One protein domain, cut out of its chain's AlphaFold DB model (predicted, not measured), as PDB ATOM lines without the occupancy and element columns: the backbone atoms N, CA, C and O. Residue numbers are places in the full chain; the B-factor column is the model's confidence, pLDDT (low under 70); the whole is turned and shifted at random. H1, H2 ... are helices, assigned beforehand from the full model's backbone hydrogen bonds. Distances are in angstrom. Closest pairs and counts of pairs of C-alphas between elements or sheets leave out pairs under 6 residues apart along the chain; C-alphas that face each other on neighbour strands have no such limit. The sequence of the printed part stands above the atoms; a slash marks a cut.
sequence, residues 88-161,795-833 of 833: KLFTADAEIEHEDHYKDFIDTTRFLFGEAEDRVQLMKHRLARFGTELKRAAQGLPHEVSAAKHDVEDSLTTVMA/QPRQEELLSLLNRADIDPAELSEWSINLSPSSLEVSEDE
ATOM      1  N   LYS A  88     158.669 122.764 161.833       54.56
ATOM      2  CA  LYS A  88     157.480 122.389 162.604       54.56
ATOM      3  C   LYS A  88     156.878 123.695 163.095       54.56
ATOM      4  O   LYS A  88     157.592 124.483 163.708       54.56
ATOM      5  N   LEU A  89     155.616 123.935 162.789       53.22
ATOM      6  CA  LEU A  89     154.852 125.017 163.393       53.22
ATOM      7  C   LEU A  89     154.327 124.536 164.752       53.22
ATOM      8  O   LEU A  89     154.310 123.336 165.024       53.22
ATOM      9  N   PHE A  90     153.942 125.471 165.612       46.56
ATOM     10  CA  PHE A  90     153.425 125.181 166.950       46.56
ATOM     11  C   PHE A  90     152.313 124.114 166.952       46.56
ATOM     12  O   PHE A  90     151.286 124.272 166.287       46.56
ATOM     13  N   THR A  91     152.501 123.060 167.754       43.47
ATOM     14  CA  THR A  91     151.517 121.999 168.018       43.47
ATOM     15  C   THR A  91     151.104 122.035 169.489       43.47
ATOM     16  O   THR A  91     151.960 121.973 170.363       43.47
ATOM     17  N   ALA A  92     149.800 122.074 169.773       41.53
ATOM     18  CA  ALA A  92     149.257 122.078 171.140       41.53
ATOM     19  C   ALA A  92     149.333 120.710 171.864       41.53
ATOM     20  O   ALA A  92     148.739 120.548 172.931       41.53
ATOM     21  N   ASP A  93     150.019 119.719 171.287       37.00
ATOM     22  CA  ASP A  93     150.226 118.415 171.915       37.00
ATOM     23  C   ASP A  93     151.273 118.519 173.030       37.00
ATOM     24  O   ASP A  93     152.423 118.892 172.803       37.00
ATOM     25  N   ALA A  94     150.876 118.125 174.243       34.56
ATOM     26  CA  ALA A  94     151.706 118.155 175.452       34.56
ATOM     27  C   ALA A  94     152.978 117.281 175.366       34.56
ATOM     28  O   ALA A  94     153.871 117.415 176.197       34.56
ATOM     29  N   GLU A  95     153.092 116.399 174.367       35.69
ATOM     30  CA  GLU A  95     154.297 115.592 174.121       35.69
ATOM     31  C   GLU A  95     155.404 116.364 173.367       35.69
ATOM     32  O   GLU A  95     156.530 115.875 173.274       35.69
ATOM     33  N   ILE A  96     155.115 117.571 172.853       42.03
ATOM     34  CA  ILE A  96     156.009 118.376 171.991       42.03
ATOM     35  C   ILE A  96     156.334 119.750 172.629       42.03
ATOM     36  O   ILE A  96     156.904 120.629 171.993       42.03
ATOM     37  N   GLU A  97     156.071 119.946 173.926       39.91
ATOM     38  CA  GLU A  97     156.367 121.190 174.679       39.91
ATOM     39  C   GLU A  97     157.876 121.557 174.781       39.91
ATOM     40  O   GLU A  97     158.258 122.471 175.516       39.91
ATOM     41  N   HIS A  98     158.772 120.852 174.079       41.75
ATOM     42  CA  HIS A  98     160.227 120.952 174.247       41.75
ATOM     43  C   HIS A  98     161.035 121.314 172.981       41.75
ATOM     44  O   HIS A  98     162.259 121.407 173.083       41.75
ATOM     45  N   GLU A  99     160.419 121.552 171.814       52.81
ATOM     46  CA  GLU A  99     161.137 121.948 170.577       52.81
ATOM     47  C   GLU A  99     160.977 123.456 170.252       52.81
ATOM     48  O   GLU A  99     159.874 123.994 170.249       52.81
ATOM     49  N   ASP A 100     162.086 124.161 169.976       65.62
ATOM     50  CA  ASP A 100     162.116 125.609 169.680       65.62
ATOM     51  C   ASP A 100     161.937 125.876 168.170       65.62
ATOM     52  O   ASP A 100     162.900 125.905 167.403       65.62
ATOM     53  N   HIS A 101     160.691 126.094 167.736       72.12
ATOM     54  CA  HIS A 101     160.314 126.337 166.333       72.12
ATOM     55  C   HIS A 101     161.089 127.474 165.646       72.12
ATOM     56  O   HIS A 101     161.355 127.422 164.444       72.12
ATOM     57  N   TYR A 102     161.436 128.521 166.398       77.00
ATOM     58  CA  TYR A 102     162.179 129.657 165.860       77.00
ATOM     59  C   TYR A 102     163.624 129.263 165.560       77.00
ATOM     60  O   TYR A 102     164.169 129.642 164.523       77.00
ATOM     61  N   LYS A 103     164.228 128.457 166.438       78.81
ATOM     62  CA  LYS A 103     165.566 127.916 166.221       78.81
ATOM     63  C   LYS A 103     165.626 127.080 164.940       78.81
ATOM     64  O   LYS A 103     166.500 127.334 164.118       78.81
ATOM     65  N   ASP A 104     164.662 126.186 164.721       76.62
ATOM     66  CA  ASP A 104     164.604 125.342 163.515       76.62
ATOM     67  C   ASP A 104     164.563 126.162 162.215       76.62
ATOM     68  O   ASP A 104     165.259 125.857 161.241       76.62
ATOM     69  N   PHE A 105     163.749 127.222 162.190       82.50
ATOM     70  CA  PHE A 105     163.664 128.124 161.042       82.50
ATOM     71  C   PHE A 105     164.998 128.842 160.789       82.50
ATOM     72  O   PHE A 105     165.485 128.895 159.657       82.50
ATOM     73  N   ILE A 106     165.628 129.358 161.848       85.38
ATOM     74  CA  ILE A 106     166.938 130.009 161.755       85.38
ATOM     75  C   ILE A 106     168.014 129.033 161.272       85.38
ATOM     76  O   ILE A 106     168.816 129.398 160.416       85.38
ATOM     77  N   ASP A 107     168.028 127.803 161.773       81.69
ATOM     78  CA  ASP A 107     169.016 126.798 161.383       81.69
ATOM     79  C   ASP A 107     168.848 126.402 159.905       81.69
ATOM     80  O   ASP A 107     169.828 126.355 159.160       81.69
ATOM     81  N   THR A 108     167.604 126.261 159.438       83.75
ATOM     82  CA  THR A 108     167.294 126.015 158.020       83.75
ATOM     83  C   THR A 108     167.752 127.173 157.128       83.75
ATOM     84  O   THR A 108     168.403 126.962 156.105       83.75
ATOM     85  N   THR A 109     167.444 128.418 157.506       85.75
ATOM     86  CA  THR A 109     167.873 129.596 156.728       85.75
ATOM     87  C   THR A 109     169.391 129.787 156.739       85.75
ATOM     88  O   THR A 109     169.946 130.205 155.726       85.75
ATOM     89  N   ARG A 110     170.087 129.428 157.829       87.00
ATOM     90  CA  ARG A 110     171.558 129.442 157.889       87.00
ATOM     91  C   ARG A 110     172.172 128.498 156.859       87.00
ATOM     92  O   ARG A 110     173.054 128.927 156.113       87.00
ATOM     93  N   PHE A 111     171.656 127.273 156.771       85.12
ATOM     94  CA  PHE A 111     172.078 126.310 155.756       85.12
ATOM     95  C   PHE A 111     171.851 126.858 154.337       85.12
ATOM     96  O   PHE A 111     172.765 126.855 153.514       85.12
ATOM     97  N   LEU A 112     170.662 127.408 154.065       86.50
ATOM     98  CA  LEU A 112     170.311 127.983 152.759       86.50
ATOM     99  C   LEU A 112     171.174 129.197 152.374       86.50
ATOM    100  O   LEU A 112     171.474 129.399 151.199       86.50
ATOM    101  N   PHE A 113     171.622 129.991 153.347       88.12
ATOM    102  CA  PHE A 113     172.574 131.081 153.121       88.12
ATOM    103  C   PHE A 113     174.032 130.620 153.002       88.12
ATOM    104  O   PHE A 113     174.919 131.465 152.864       88.12
ATOM    105  N   GLY A 114     174.296 129.312 153.025       82.06
ATOM    106  CA  GLY A 114     175.637 128.751 152.903       82.06
ATOM    107  C   GLY A 114     176.533 129.080 154.096       82.06
ATOM    108  O   GLY A 114     177.728 129.295 153.901       82.06
ATOM    109  N   GLU A 115     175.963 129.149 155.305       78.06
ATOM    110  CA  GLU A 115     176.660 129.508 156.554       78.06
ATOM    111  C   GLU A 115     177.186 130.963 156.600       78.06
ATOM    112  O   GLU A 115     178.050 131.306 157.409       78.06
ATOM    113  N   ALA A 116     176.653 131.856 155.754       87.12
ATOM    114  CA  ALA A 116     176.945 133.291 155.787       87.12
ATOM    115  C   ALA A 116     176.256 133.976 156.988       87.12
ATOM    116  O   ALA A 116     175.108 134.426 156.911       87.12
ATOM    117  N   GLU A 117     176.949 134.027 158.129       88.62
ATOM    118  CA  GLU A 117     176.373 134.494 159.401       88.62
ATOM    119  C   GLU A 117     175.928 135.971 159.367       88.62
ATOM    120  O   GLU A 117     174.973 136.340 160.044       88.62
ATOM    121  N   ASP A 118     176.535 136.823 158.539       91.56
ATOM    122  CA  ASP A 118     176.104 138.210 158.320       91.56
ATOM    123  C   ASP A 118     174.680 138.296 157.740       91.56
ATOM    124  O   ASP A 118     173.847 139.059 158.245       91.56
ATOM    125  N   ARG A 119     174.357 137.452 156.748       91.94
ATOM    126  CA  ARG A 119     173.004 137.340 156.173       91.94
ATOM    127  C   ARG A 119     172.002 136.799 157.191       91.94
ATOM    128  O   ARG A 119     170.884 137.305 157.283       91.94
ATOM    129  N   VAL A 120     172.409 135.819 158.000       90.31
ATOM    130  CA  VAL A 120     171.578 135.248 159.077       90.31
ATOM    131  C   VAL A 120     171.251 136.299 160.142       90.31
ATOM    132  O   VAL A 120     170.107 136.393 160.591       90.31
ATOM    133  N   GLN A 121     172.223 137.117 160.549       91.75
ATOM    134  CA  GLN A 121     171.997 138.180 161.533       91.75
ATOM    135  C   GLN A 121     171.105 139.297 160.982       91.75
ATOM    136  O   GLN A 121     170.209 139.767 161.690       91.75
ATOM    137  N   LEU A 122     171.279 139.676 159.709       92.81
ATOM    138  CA  LEU A 122     170.383 140.619 159.037       92.81
ATOM    139  C   LEU A 122     168.940 140.092 158.999       92.81
ATOM    140  O   LEU A 122     168.015 140.823 159.354       92.81
ATOM    141  N   MET A 123     168.750 138.816 158.644       92.75
ATOM    142  CA  MET A 123     167.442 138.155 158.657       92.75
ATOM    143  C   MET A 123     166.790 138.206 160.042       92.75
ATOM    144  O   MET A 123     165.645 138.636 160.177       92.75
ATOM    145  N   LYS A 124     167.529 137.823 161.094       92.56
ATOM    146  CA  LYS A 124     167.047 137.880 162.485       92.56
ATOM    147  C   LYS A 124     166.604 139.287 162.878       92.56
ATOM    148  O   LYS A 124     165.569 139.444 163.523       92.56
ATOM    149  N   HIS A 125     167.367 140.307 162.485       93.62
ATOM    150  CA  HIS A 125     167.018 141.700 162.757       93.62
ATOM    151  C   HIS A 125     165.722 142.116 162.047       93.62
ATOM    152  O   HIS A 125     164.831 142.685 162.682       93.62
ATOM    153  N   ARG A 126     165.585 141.786 160.757       94.56
ATOM    154  CA  ARG A 126     164.381 142.070 159.957       94.56
ATOM    155  C   ARG A 126     163.144 141.360 160.523       94.56
ATOM    156  O   ARG A 126     162.116 142.001 160.723       94.56
ATOM    157  N   LEU A 127     163.261 140.086 160.909       91.62
ATOM    158  CA  LEU A 127     162.184 139.337 161.572       91.62
ATOM    159  C   LEU A 127     161.789 139.941 162.919       91.62
ATOM    160  O   LEU A 127     160.598 140.048 163.208       91.62
ATOM    161  N   ALA A 128     162.761 140.365 163.730       92.12
ATOM    162  CA  ALA A 128     162.494 141.013 165.011       92.12
ATOM    163  C   ALA A 128     161.773 142.363 164.839       92.12
ATOM    164  O   ALA A 128     160.852 142.665 165.607       92.12
ATOM    165  N   ARG A 129     162.147 143.157 163.821       94.38
ATOM    166  CA  ARG A 129     161.423 144.383 163.436       94.38
ATOM    167  C   ARG A 129     159.985 144.046 163.046       94.38
ATOM    168  O   ARG A 129     159.066 144.628 163.615       94.38
ATOM    169  N   PHE A 130     159.790 143.073 162.158       93.88
ATOM    170  CA  PHE A 130     158.461 142.654 161.707       93.88
ATOM    171  C   PHE A 130     157.561 142.213 162.873       93.88
ATOM    172  O   PHE A 130     156.464 142.744 163.038       93.88
ATOM    173  N   GLY A 131     158.055 141.359 163.774       90.69
ATOM    174  CA  GLY A 131     157.321 140.953 164.978       90.69
ATOM    175  C   GLY A 131     156.985 142.099 165.929       90.69
ATOM    176  O   GLY A 131     155.932 142.093 166.568       90.69
ATOM    177  N   THR A 132     157.863 143.099 166.033       92.50
ATOM    178  CA  THR A 132     157.611 144.298 166.845       92.50
ATOM    179  C   THR A 132     156.490 145.141 166.243       92.50
ATOM    180  O   THR A 132     155.587 145.556 166.969       92.50
ATOM    181  N   GLU A 133     156.497 145.346 164.928       93.69
ATOM    182  CA  GLU A 133     155.447 146.094 164.232       93.69
ATOM    183  C   GLU A 133     154.095 145.363 164.281       93.69
ATOM    184  O   GLU A 133     153.076 146.001 164.541       93.69
ATOM    185  N   LEU A 134     154.077 144.026 164.184       91.38
ATOM    186  CA  LEU A 134     152.862 143.225 164.393       91.38
ATOM    187  C   LEU A 134     152.277 143.399 165.802       91.38
ATOM    188  O   LEU A 134     151.064 143.518 165.968       91.38
ATOM    189  N   LYS A 135     153.124 143.457 166.840       90.81
ATOM    190  CA  LYS A 135     152.671 143.719 168.220       90.81
ATOM    191  C   LYS A 135     152.091 145.122 168.378       90.81
ATOM    192  O   LYS A 135     151.107 145.279 169.097       90.81
ATOM    193  N   ARG A 136     152.684 146.131 167.729       92.06
ATOM    194  CA  ARG A 136     152.162 147.509 167.729       92.06
ATOM    195  C   ARG A 136     150.797 147.569 167.053       92.06
ATOM    196  O   ARG A 136     149.877 148.144 167.630       92.06
ATOM    197  N   ALA A 137     150.654 146.902 165.910       90.50
ATOM    198  CA  ALA A 137     149.388 146.788 165.199       90.50
ATOM    199  C   ALA A 137     148.304 146.110 166.053       90.50
ATOM    200  O   ALA A 137     147.229 146.670 166.242       90.50
ATOM    201  N   ALA A 138     148.622 144.982 166.699       88.12
ATOM    202  CA  ALA A 138     147.706 144.293 167.615       88.12
ATOM    203  C   ALA A 138     147.265 145.144 168.826       88.12
ATOM    204  O   ALA A 138     146.245 144.859 169.451       88.12
ATOM    205  N   GLN A 139     148.033 146.177 169.183       89.94
ATOM    206  CA  GLN A 139     147.725 147.118 170.265       89.94
ATOM    207  C   GLN A 139     147.016 148.394 169.781       89.94
ATOM    208  O   GLN A 139     146.734 149.269 170.600       89.94
ATOM    209  N   GLY A 140     146.744 148.530 168.478       86.94
ATOM    210  CA  GLY A 140     146.161 149.738 167.886       86.94
ATOM    211  C   GLY A 140     147.111 150.943 167.861       86.94
ATOM    212  O   GLY A 140     146.660 152.087 167.822       86.94
ATOM    213  N   LEU A 141     148.427 150.714 167.929       90.88
ATOM    214  CA  LEU A 141     149.447 151.760 167.823       90.88
ATOM    215  C   LEU A 141     149.850 151.976 166.352       90.88
ATOM    216  O   LEU A 141     149.809 151.020 165.579       90.88
ATOM    217  N   PRO A 142     150.328 153.178 165.959       90.88
ATOM    218  CA  PRO A 142     150.899 153.396 164.628       90.88
ATOM    219  C   PRO A 142     152.017 152.389 164.337       90.88
ATOM    220  O   PRO A 142     152.901 152.212 165.186       90.88
ATOM    221  N   HIS A 143     151.974 151.764 163.159       93.12
ATOM    222  CA  HIS A 143     152.842 150.651 162.775       93.12
ATOM    223  C   HIS A 143     153.306 150.735 161.313       93.12
ATOM    224  O   HIS A 143     152.650 151.339 160.468       93.12
ATOM    225  N   GLU A 144     154.410 150.060 161.007       93.75
ATOM    226  CA  GLU A 144     155.011 149.944 159.670       93.75
ATOM    227  C   GLU A 144     155.105 148.477 159.210       93.75
ATOM    228  O   GLU A 144     156.089 148.065 158.590       93.75
ATOM    229  N   VAL A 145     154.088 147.667 159.531       93.00
ATOM    230  CA  VAL A 145     154.057 146.220 159.242       93.00
ATOM    231  C   VAL A 145     154.409 145.914 157.783       93.00
ATOM    232  O   VAL A 145     155.290 145.095 157.546       93.00
ATOM    233  N   SER A 146     153.810 146.611 156.811       91.94
ATOM    234  CA  SER A 146     154.070 146.367 155.385       91.94
ATOM    235  C   SER A 146     155.514 146.664 154.970       91.94
ATOM    236  O   SER A 146     156.069 145.950 154.144       91.94
ATOM    237  N   ALA A 147     156.165 147.682 155.541       93.12
ATOM    238  CA  ALA A 147     157.570 147.967 155.235       93.12
ATOM    239  C   ALA A 147     158.500 146.913 155.856       93.12
ATOM    240  O   ALA A 147     159.409 146.419 155.197       93.12
ATOM    241  N   ALA A 148     158.242 146.527 157.109       93.50
ATOM    242  CA  ALA A 148     159.009 145.478 157.778       93.50
ATOM    243  C   ALA A 148     158.804 144.093 157.132       93.50
ATOM    244  O   ALA A 148     159.728 143.285 157.121       93.50
ATOM    245  N   LYS A 149     157.616 143.836 156.574       92.94
ATOM    246  CA  LYS A 149     157.306 142.653 155.761       92.94
ATOM    247  C   LYS A 149     158.198 142.589 154.517       92.94
ATOM    248  O   LYS A 149     158.880 141.583 154.344       92.94
ATOM    249  N   HIS A 150     158.236 143.650 153.705       93.12
ATOM    250  CA  HIS A 150     159.053 143.681 152.483       93.12
ATOM    251  C   HIS A 150     160.538 143.439 152.774       93.12
ATOM    252  O   HIS A 150     161.185 142.671 152.072       93.12
ATOM    253  N   ASP A 151     161.071 143.992 153.873       93.56
ATOM    254  CA  ASP A 151     162.447 143.696 154.282       93.56
ATOM    255  C   ASP A 151     162.670 142.182 154.478       93.56
ATOM    256  O   ASP A 151     163.703 141.638 154.084       93.56
ATOM    257  N   VAL A 152     161.733 141.475 155.115       92.38
ATOM    258  CA  VAL A 152     161.850 140.024 155.325       92.38
ATOM    259  C   VAL A 152     161.772 139.273 153.990       92.38
ATOM    260  O   VAL A 152     162.589 138.379 153.752       92.38
ATOM    261  N   GLU A 153     160.849 139.661 153.107       92.38
ATOM    262  CA  GLU A 153     160.687 139.085 151.763       92.38
ATOM    263  C   GLU A 153     161.959 139.227 150.922       92.38
ATOM    264  O   GLU A 153     162.453 138.228 150.397       92.38
ATOM    265  N   ASP A 154     162.564 140.416 150.888       92.12
ATOM    266  CA  ASP A 154     163.811 140.695 150.162       92.12
ATOM    267  C   ASP A 154     164.954 139.760 150.568       92.12
ATOM    268  O   ASP A 154     165.808 139.402 149.762       92.12
ATOM    269  N   SER A 155     165.016 139.375 151.846       91.75
ATOM    270  CA  SER A 155     166.056 138.454 152.305       91.75
ATOM    271  C   SER A 155     165.718 136.997 151.981       91.75
ATOM    272  O   SER A 155     166.607 136.246 151.578       91.75
ATOM    273  N   LEU A 156     164.461 136.577 152.161       90.56
ATOM    274  CA  LEU A 156     164.056 135.175 152.001       90.56
ATOM    275  C   LEU A 156     163.939 134.744 150.537       90.56
ATOM    276  O   LEU A 156     164.354 133.633 150.210       90.56
ATOM    277  N   THR A 157     163.448 135.615 149.654       91.38
ATOM    278  CA  THR A 157     163.258 135.323 148.218       91.38
ATOM    279  C   THR A 157     164.557 134.966 147.491       91.38
ATOM    280  O   THR A 157     164.530 134.291 146.468       91.38
ATOM    281  N   THR A 158     165.716 135.326 148.052       90.56
ATOM    282  CA  THR A 158     167.032 134.949 147.507       90.56
ATOM    283  C   THR A 158     167.368 133.459 147.621       90.56
ATOM    284  O   THR A 158     168.292 133.000 146.953       90.56
ATOM    285  N   VAL A 159     166.683 132.711 148.495       89.06
ATOM    286  CA  VAL A 159     166.973 131.288 148.766       89.06
ATOM    287  C   VAL A 159     165.729 130.413 148.921       89.06
ATOM    288  O   VAL A 159     165.845 129.196 149.043       89.06
ATOM    289  N   MET A 160     164.541 131.014 148.964       89.00
ATOM    290  CA  MET A 160     163.281 130.328 149.211       89.00
ATOM    291  C   MET A 160     162.209 130.862 148.270       89.00
ATOM    292  O   MET A 160     161.981 132.067 148.209       89.00
ATOM    293  N   ALA A 161     161.511 129.946 147.603       89.00
ATOM    294  CA  ALA A 161     160.295 130.234 146.859       89.00
ATOM    295  C   ALA A 161     159.116 129.516 147.526       89.00
ATOM    296  O   ALA A 161     159.225 128.350 147.914       89.00
ATOM    297  N   GLN A 795     158.397 133.962 162.990       83.25
ATOM    298  CA  GLN A 795     158.443 134.771 164.214       83.25
ATOM    299  C   GLN A 795     158.794 133.957 165.473       83.25
ATOM    300  O   GLN A 795     158.334 132.825 165.623       83.25
ATOM    301  N   PRO A 796     159.532 134.532 166.442       77.00
ATOM    302  CA  PRO A 796     159.681 133.932 167.764       77.00
ATOM    303  C   PRO A 796     158.363 134.011 168.552       77.00
ATOM    304  O   PRO A 796     157.640 135.004 168.469       77.00
ATOM    305  N   ARG A 797     158.072 132.989 169.373       72.44
ATOM    306  CA  ARG A 797     156.857 132.903 170.218       72.44
ATOM    307  C   ARG A 797     155.551 133.132 169.441       72.44
ATOM    308  O   ARG A 797     154.719 133.958 169.820       72.44
ATOM    309  N   GLN A 798     155.369 132.380 168.355       76.44
ATOM    310  CA  GLN A 798     154.208 132.490 167.462       76.44
ATOM    311  C   GLN A 798     152.864 132.433 168.201       76.44
ATOM    312  O   GLN A 798     151.962 133.183 167.850       76.44
ATOM    313  N   GLU A 799     152.730 131.614 169.249       70.94
ATOM    314  CA  GLU A 799     151.486 131.481 170.022       70.94
ATOM    315  C   GLU A 799     151.062 132.787 170.713       70.94
ATOM    316  O   GLU A 799     149.889 133.174 170.652       70.94
ATOM    317  N   GLU A 800     152.009 133.493 171.341       76.50
ATOM    318  CA  GLU A 800     151.741 134.783 171.983       76.50
ATOM    319  C   GLU A 800     151.275 135.798 170.934       76.50
ATOM    320  O   GLU A 800     150.280 136.493 171.137       76.50
ATOM    321  N   LEU A 801     151.963 135.849 169.789       80.81
ATOM    322  CA  LEU A 801     151.655 136.789 168.715       80.81
ATOM    323  C   LEU A 801     150.313 136.476 168.042       80.81
ATOM    324  O   LEU A 801     149.508 137.380 167.843       80.81
ATOM    325  N   LEU A 802     150.025 135.199 167.782       79.31
ATOM    326  CA  LEU A 802     148.734 134.728 167.277       79.31
ATOM    327  C   LEU A 802     147.598 135.071 168.231       79.31
ATOM    328  O   LEU A 802     146.537 135.521 167.806       79.31
ATOM    329  N   SER A 803     147.816 134.868 169.529       78.88
ATOM    330  CA  SER A 803     146.832 135.191 170.558       78.88
ATOM    331  C   SER A 803     146.572 136.692 170.651       78.88
ATOM    332  O   SER A 803     145.431 137.090 170.879       78.88
ATOM    333  N   LEU A 804     147.602 137.525 170.466       82.88
ATOM    334  CA  LEU A 804     147.470 138.981 170.412       82.88
ATOM    335  C   LEU A 804     146.703 139.428 169.164       82.88
ATOM    336  O   LEU A 804     145.718 140.145 169.301       82.88
ATOM    337  N   LEU A 805     147.094 138.951 167.979       82.38
ATOM    338  CA  LEU A 805     146.439 139.289 166.709       82.38
ATOM    339  C   LEU A 805     144.975 138.832 166.677       82.38
ATOM    340  O   LEU A 805     144.117 139.571 166.229       82.38
ATOM    341  N   ASN A 806     144.659 137.655 167.226       76.62
ATOM    342  CA  ASN A 806     143.285 137.139 167.288       76.62
ATOM    343  C   ASN A 806     142.397 137.860 168.327       76.62
ATOM    344  O   ASN A 806     141.170 137.744 168.298       76.62
ATOM    345  N   ARG A 807     143.006 138.540 169.308       80.50
ATOM    346  CA  ARG A 807     142.290 139.411 170.255       80.50
ATOM    347  C   ARG A 807     142.113 140.825 169.716       80.50
ATOM    348  O   ARG A 807     141.222 141.522 170.193       80.50
ATOM    349  N   ALA A 808     142.969 141.238 168.790       79.88
ATOM    350  CA  ALA A 808     142.836 142.497 168.091       79.88
ATOM    351  C   ALA A 808     141.697 142.393 167.062       79.88
ATOM    352  O   ALA A 808     141.530 141.361 166.414       79.88
ATOM    353  N   ASP A 809     140.894 143.446 166.940       75.50
ATOM    354  CA  ASP A 809     139.782 143.529 165.982       75.50
ATOM    355  C   ASP A 809     140.311 143.968 164.604       75.50
ATOM    356  O   ASP A 809     139.973 145.033 164.100       75.50
ATOM    357  N   ILE A 810     141.261 143.194 164.067       79.25
ATOM    358  CA  ILE A 810     141.929 143.463 162.786       79.25
ATOM    359  C   ILE A 810     141.152 142.756 161.678       79.25
ATOM    360  O   ILE A 810     140.800 141.580 161.814       79.25
ATOM    361  N   ASP A 811     140.910 143.463 160.576       77.69
ATOM    362  CA  ASP A 811     140.229 142.909 159.409       77.69
ATOM    363  C   ASP A 811     141.037 141.723 158.829       77.69
ATOM    364  O   ASP A 811     142.240 141.856 158.578       77.69
ATOM    365  N   PRO A 812     140.419 140.550 158.588       71.31
ATOM    366  CA  PRO A 812     141.059 139.447 157.875       71.31
ATOM    367  C   PRO A 812     141.725 139.841 156.548       71.31
ATOM    368  O   PRO A 812     142.752 139.254 156.198       71.31
ATOM    369  N   ALA A 813     141.182 140.820 155.815       73.44
ATOM    370  CA  ALA A 813     141.794 141.314 154.581       73.44
ATOM    371  C   ALA A 813     143.152 141.986 154.846       73.44
ATOM    372  O   ALA A 813     144.124 141.713 154.141       73.44
ATOM    373  N   GLU A 814     143.242 142.785 155.909       81.25
ATOM    374  CA  GLU A 814     144.473 143.450 156.344       81.25
ATOM    375  C   GLU A 814     145.510 142.432 156.855       81.25
ATOM    376  O   GLU A 814     146.683 142.493 156.484       81.25
ATOM    377  N   LEU A 815     145.079 141.410 157.608       80.44
ATOM    378  CA  LEU A 815     145.952 140.292 157.999       80.44
ATOM    379  C   LEU A 815     146.507 139.543 156.778       80.44
ATOM    380  O   LEU A 815     147.681 139.162 156.759       80.44
ATOM    381  N   SER A 816     145.693 139.345 155.740       76.50
ATOM    382  CA  SER A 816     146.151 138.713 154.501       76.50
ATOM    383  C   SER A 816     147.235 139.541 153.810       76.50
ATOM    384  O   SER A 816     148.188 138.963 153.290       76.50
ATOM    385  N   GLU A 817     147.136 140.872 153.818       81.94
ATOM    386  CA  GLU A 817     148.162 141.752 153.242       81.94
ATOM    387  C   GLU A 817     149.487 141.692 154.006       81.94
ATOM    388  O   GLU A 817     150.557 141.836 153.409       81.94
ATOM    389  N   TRP A 818     149.453 141.423 155.311       87.75
ATOM    390  CA  TRP A 818     150.656 141.290 156.138       87.75
ATOM    391  C   TRP A 818     151.340 139.923 156.036       87.75
ATOM    392  O   TRP A 818     152.419 139.740 156.596       87.75
ATOM    393  N   SER A 819     150.750 138.965 155.322       85.31
ATOM    394  CA  SER A 819     151.363 137.652 155.108       85.31
ATOM    395  C   SER A 819     152.581 137.761 154.187       85.31
ATOM    396  O   SER A 819     152.517 138.419 153.148       85.31
ATOM    397  N   ILE A 820     153.687 137.113 154.569       86.25
ATOM    398  CA  ILE A 820     154.931 137.072 153.785       86.25
ATOM    399  C   ILE A 820     154.681 136.320 152.472       86.25
ATOM    400  O   ILE A 820     154.289 135.151 152.488       86.25
ATOM    401  N   ASN A 821     154.947 136.980 151.349       85.62
ATOM    402  CA  ASN A 821     154.861 136.445 150.003       85.62
ATOM    403  C   ASN A 821     156.261 136.124 149.463       85.62
ATOM    404  O   ASN A 821     157.092 137.008 149.285       85.62
ATOM    405  N   LEU A 822     156.505 134.845 149.176       87.19
ATOM    406  CA  LEU A 822     157.747 134.371 148.557       87.19
ATOM    407  C   LEU A 822     157.475 133.743 147.183       87.19
ATOM    408  O   LEU A 822     158.237 132.882 146.741       87.19
ATOM    409  N   SER A 823     156.367 134.100 146.528       82.44
ATOM    410  CA  SER A 823     156.081 133.637 145.171       82.44
ATOM    411  C   SER A 823     157.180 134.122 144.220       82.44
ATOM    412  O   SER A 823     157.598 135.277 144.346       82.44
ATOM    413  N   PRO A 824     157.631 133.299 143.258       77.50
ATOM    414  CA  PRO A 824     158.581 133.757 142.252       77.50
ATOM    415  C   PRO A 824     158.007 134.970 141.508       77.50
ATOM    416  O   PRO A 824     156.831 134.976 141.140       77.50
ATOM    417  N   SER A 825     158.815 136.013 141.312       64.88
ATOM    418  CA  SER A 825     158.432 137.124 140.441       64.88
ATOM    419  C   SER A 825     158.297 136.605 139.014       64.88
ATOM    420  O   SER A 825     159.075 135.741 138.609       64.88
ATOM    421  N   SER A 826     157.348 137.145 138.245       51.22
ATOM    422  CA  SER A 826     157.280 136.961 136.795       51.22
ATOM    423  C   SER A 826     158.551 137.551 136.181       51.22
ATOM    424  O   SER A 826     158.603 138.726 135.822       51.22
ATOM    425  N   LEU A 827     159.628 136.775 136.171       40.81
ATOM    426  CA  LEU A 827     160.796 137.082 135.378       40.81
ATOM    427  C   LEU A 827     160.319 137.000 133.930       40.81
ATOM    428  O   LEU A 827     159.921 135.930 133.473       40.81
ATOM    429  N   GLU A 828     160.317 138.134 133.230       34.03
ATOM    430  CA  GLU A 828     160.453 138.112 131.779       34.03
ATOM    431  C   GLU A 828     161.716 137.296 131.511       34.03
ATOM    432  O   GLU A 828     162.832 137.758 131.755       34.03
ATOM    433  N   VAL A 829     161.540 136.034 131.124       33.69
ATOM    434  CA  VAL A 829     162.632 135.233 130.593       33.69
ATOM    435  C   VAL A 829     163.022 135.945 129.307       33.69
ATOM    436  O   VAL A 829     162.334 135.829 128.296       33.69
ATOM    437  N   SER A 830     164.071 136.766 129.360       30.17
ATOM    438  CA  SER A 830     164.728 137.204 128.139       30.17
ATOM    439  C   SER A 830     165.210 135.938 127.445       30.17
ATOM    440  O   SER A 830     165.984 135.191 128.038       30.17
ATOM    441  N   GLU A 831     164.746 135.691 126.222       32.47
ATOM    442  CA  GLU A 831     165.102 134.536 125.380       32.47
ATOM    443  C   GLU A 831     166.598 134.465 124.983       32.47
ATOM    444  O   GLU A 831     166.947 133.791 124.022       32.47
ATOM    445  N   ASP A 832     167.494 135.116 125.721       31.45
ATOM    446  CA  ASP A 832     168.937 135.078 125.504       31.45
ATOM    447  C   ASP A 832     169.653 134.616 126.788       31.45
ATOM    448  O   ASP A 832     170.114 135.446 127.571       31.45
ATOM    449  N   GLU A 833     169.746 133.296 126.994       29.14
ATOM    450  CA  GLU A 833     170.922 132.612 127.581       29.14
ATOM    451  C   GLU A 833     170.959 131.111 127.248       29.14
ATOM    452  O   GLU A 833     169.994 130.383 127.581       29.14
TER     453      GLU A 833
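AT A GLANCE: This is residues 88 to 161 and 795 to 833 of the 833 residues of the protein "Helicase" of Xanthomonadales bacterium (UniProt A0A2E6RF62). One long helix, H2, has three shorter helices about it: H1 folds back from its first end and makes a V with it, H3 folds back along it side by side, and H4 packs beside its last part. The short H5 lies near the beginning of H3 and touches no helix; residues 93 to 98 stick out as a loop, and residues 826 to 833 stick out as a tail that adds to the length. The printed part has 113 residues with five named helices, H1 to H5 in order along the chain, and no named strand; its class is all helix. It is only just loose, close to compact, with a radius of gyration of the C-alphas of 16.3 A, and elongated, spanning 52 by 34 by 25 A.

HOW THE PARTS SIT: H1, residues 101 to 112, touches H2, residues 117 to 138, with residues 106 to 110 alone; the closest C-alphas are those of Arg 110 and Val 120, 5.9 A apart. They form a helical hairpin, opposite ways at a steep tilt of 38 degrees, only just past shallow. H2 and H3, residues 145 to 156, form a second hairpin, opposite ways at a shallow tilt of 23 degrees. They touch, and their closest C-alphas, those of Phe 130 and Ala 148, are 4.9 A apart. H2 touches H4, residues 798 to 807, with residues 131 to 138 alone, the same way at a shallow tilt of 23 degrees; the closest C-alphas are those of Ala 138 and Leu 805, 5.2 A apart. H2 is the hub, touching three helices, and the packing is mostly aligned, only just, with two of three tilts shallow. H5, residues 812 to 817, is close to H3 but not clearly touching, the C-alphas of Ser 146 and Glu 817 being 7.8 A apart. In H1, H2, H3, H4 and H5 every O i to N i+4 pair is within hydrogen-bond range.

IN THESE COORDINATES: H1 begins at C-alpha 101 (160.314, 126.337, 166.333) and is 16.9 A long from first to last C-alpha. H2 is 31.4 A long and ends at C-alpha 138 (147.706, 144.293, 167.615). H3 is 16.6 A long, H4 14.1 A and H5 8.8 A, with C-alpha 817 at (148.162, 141.752, 153.242).

THE WHOLE: The C-alphas farthest apart, those of Ala 94 and Asp 832, are 55.5 A apart. Residues 162 to 794 are not printed, and C-alphas 161 and 795 are 18.0 A apart across this cut. The links H1 to H2 and H4 to H5 are tight, and H2 to H3 is short. The mean pLDDT of the printed part is 77.6; residues 88 to 100 and 825 to 833 are under 70.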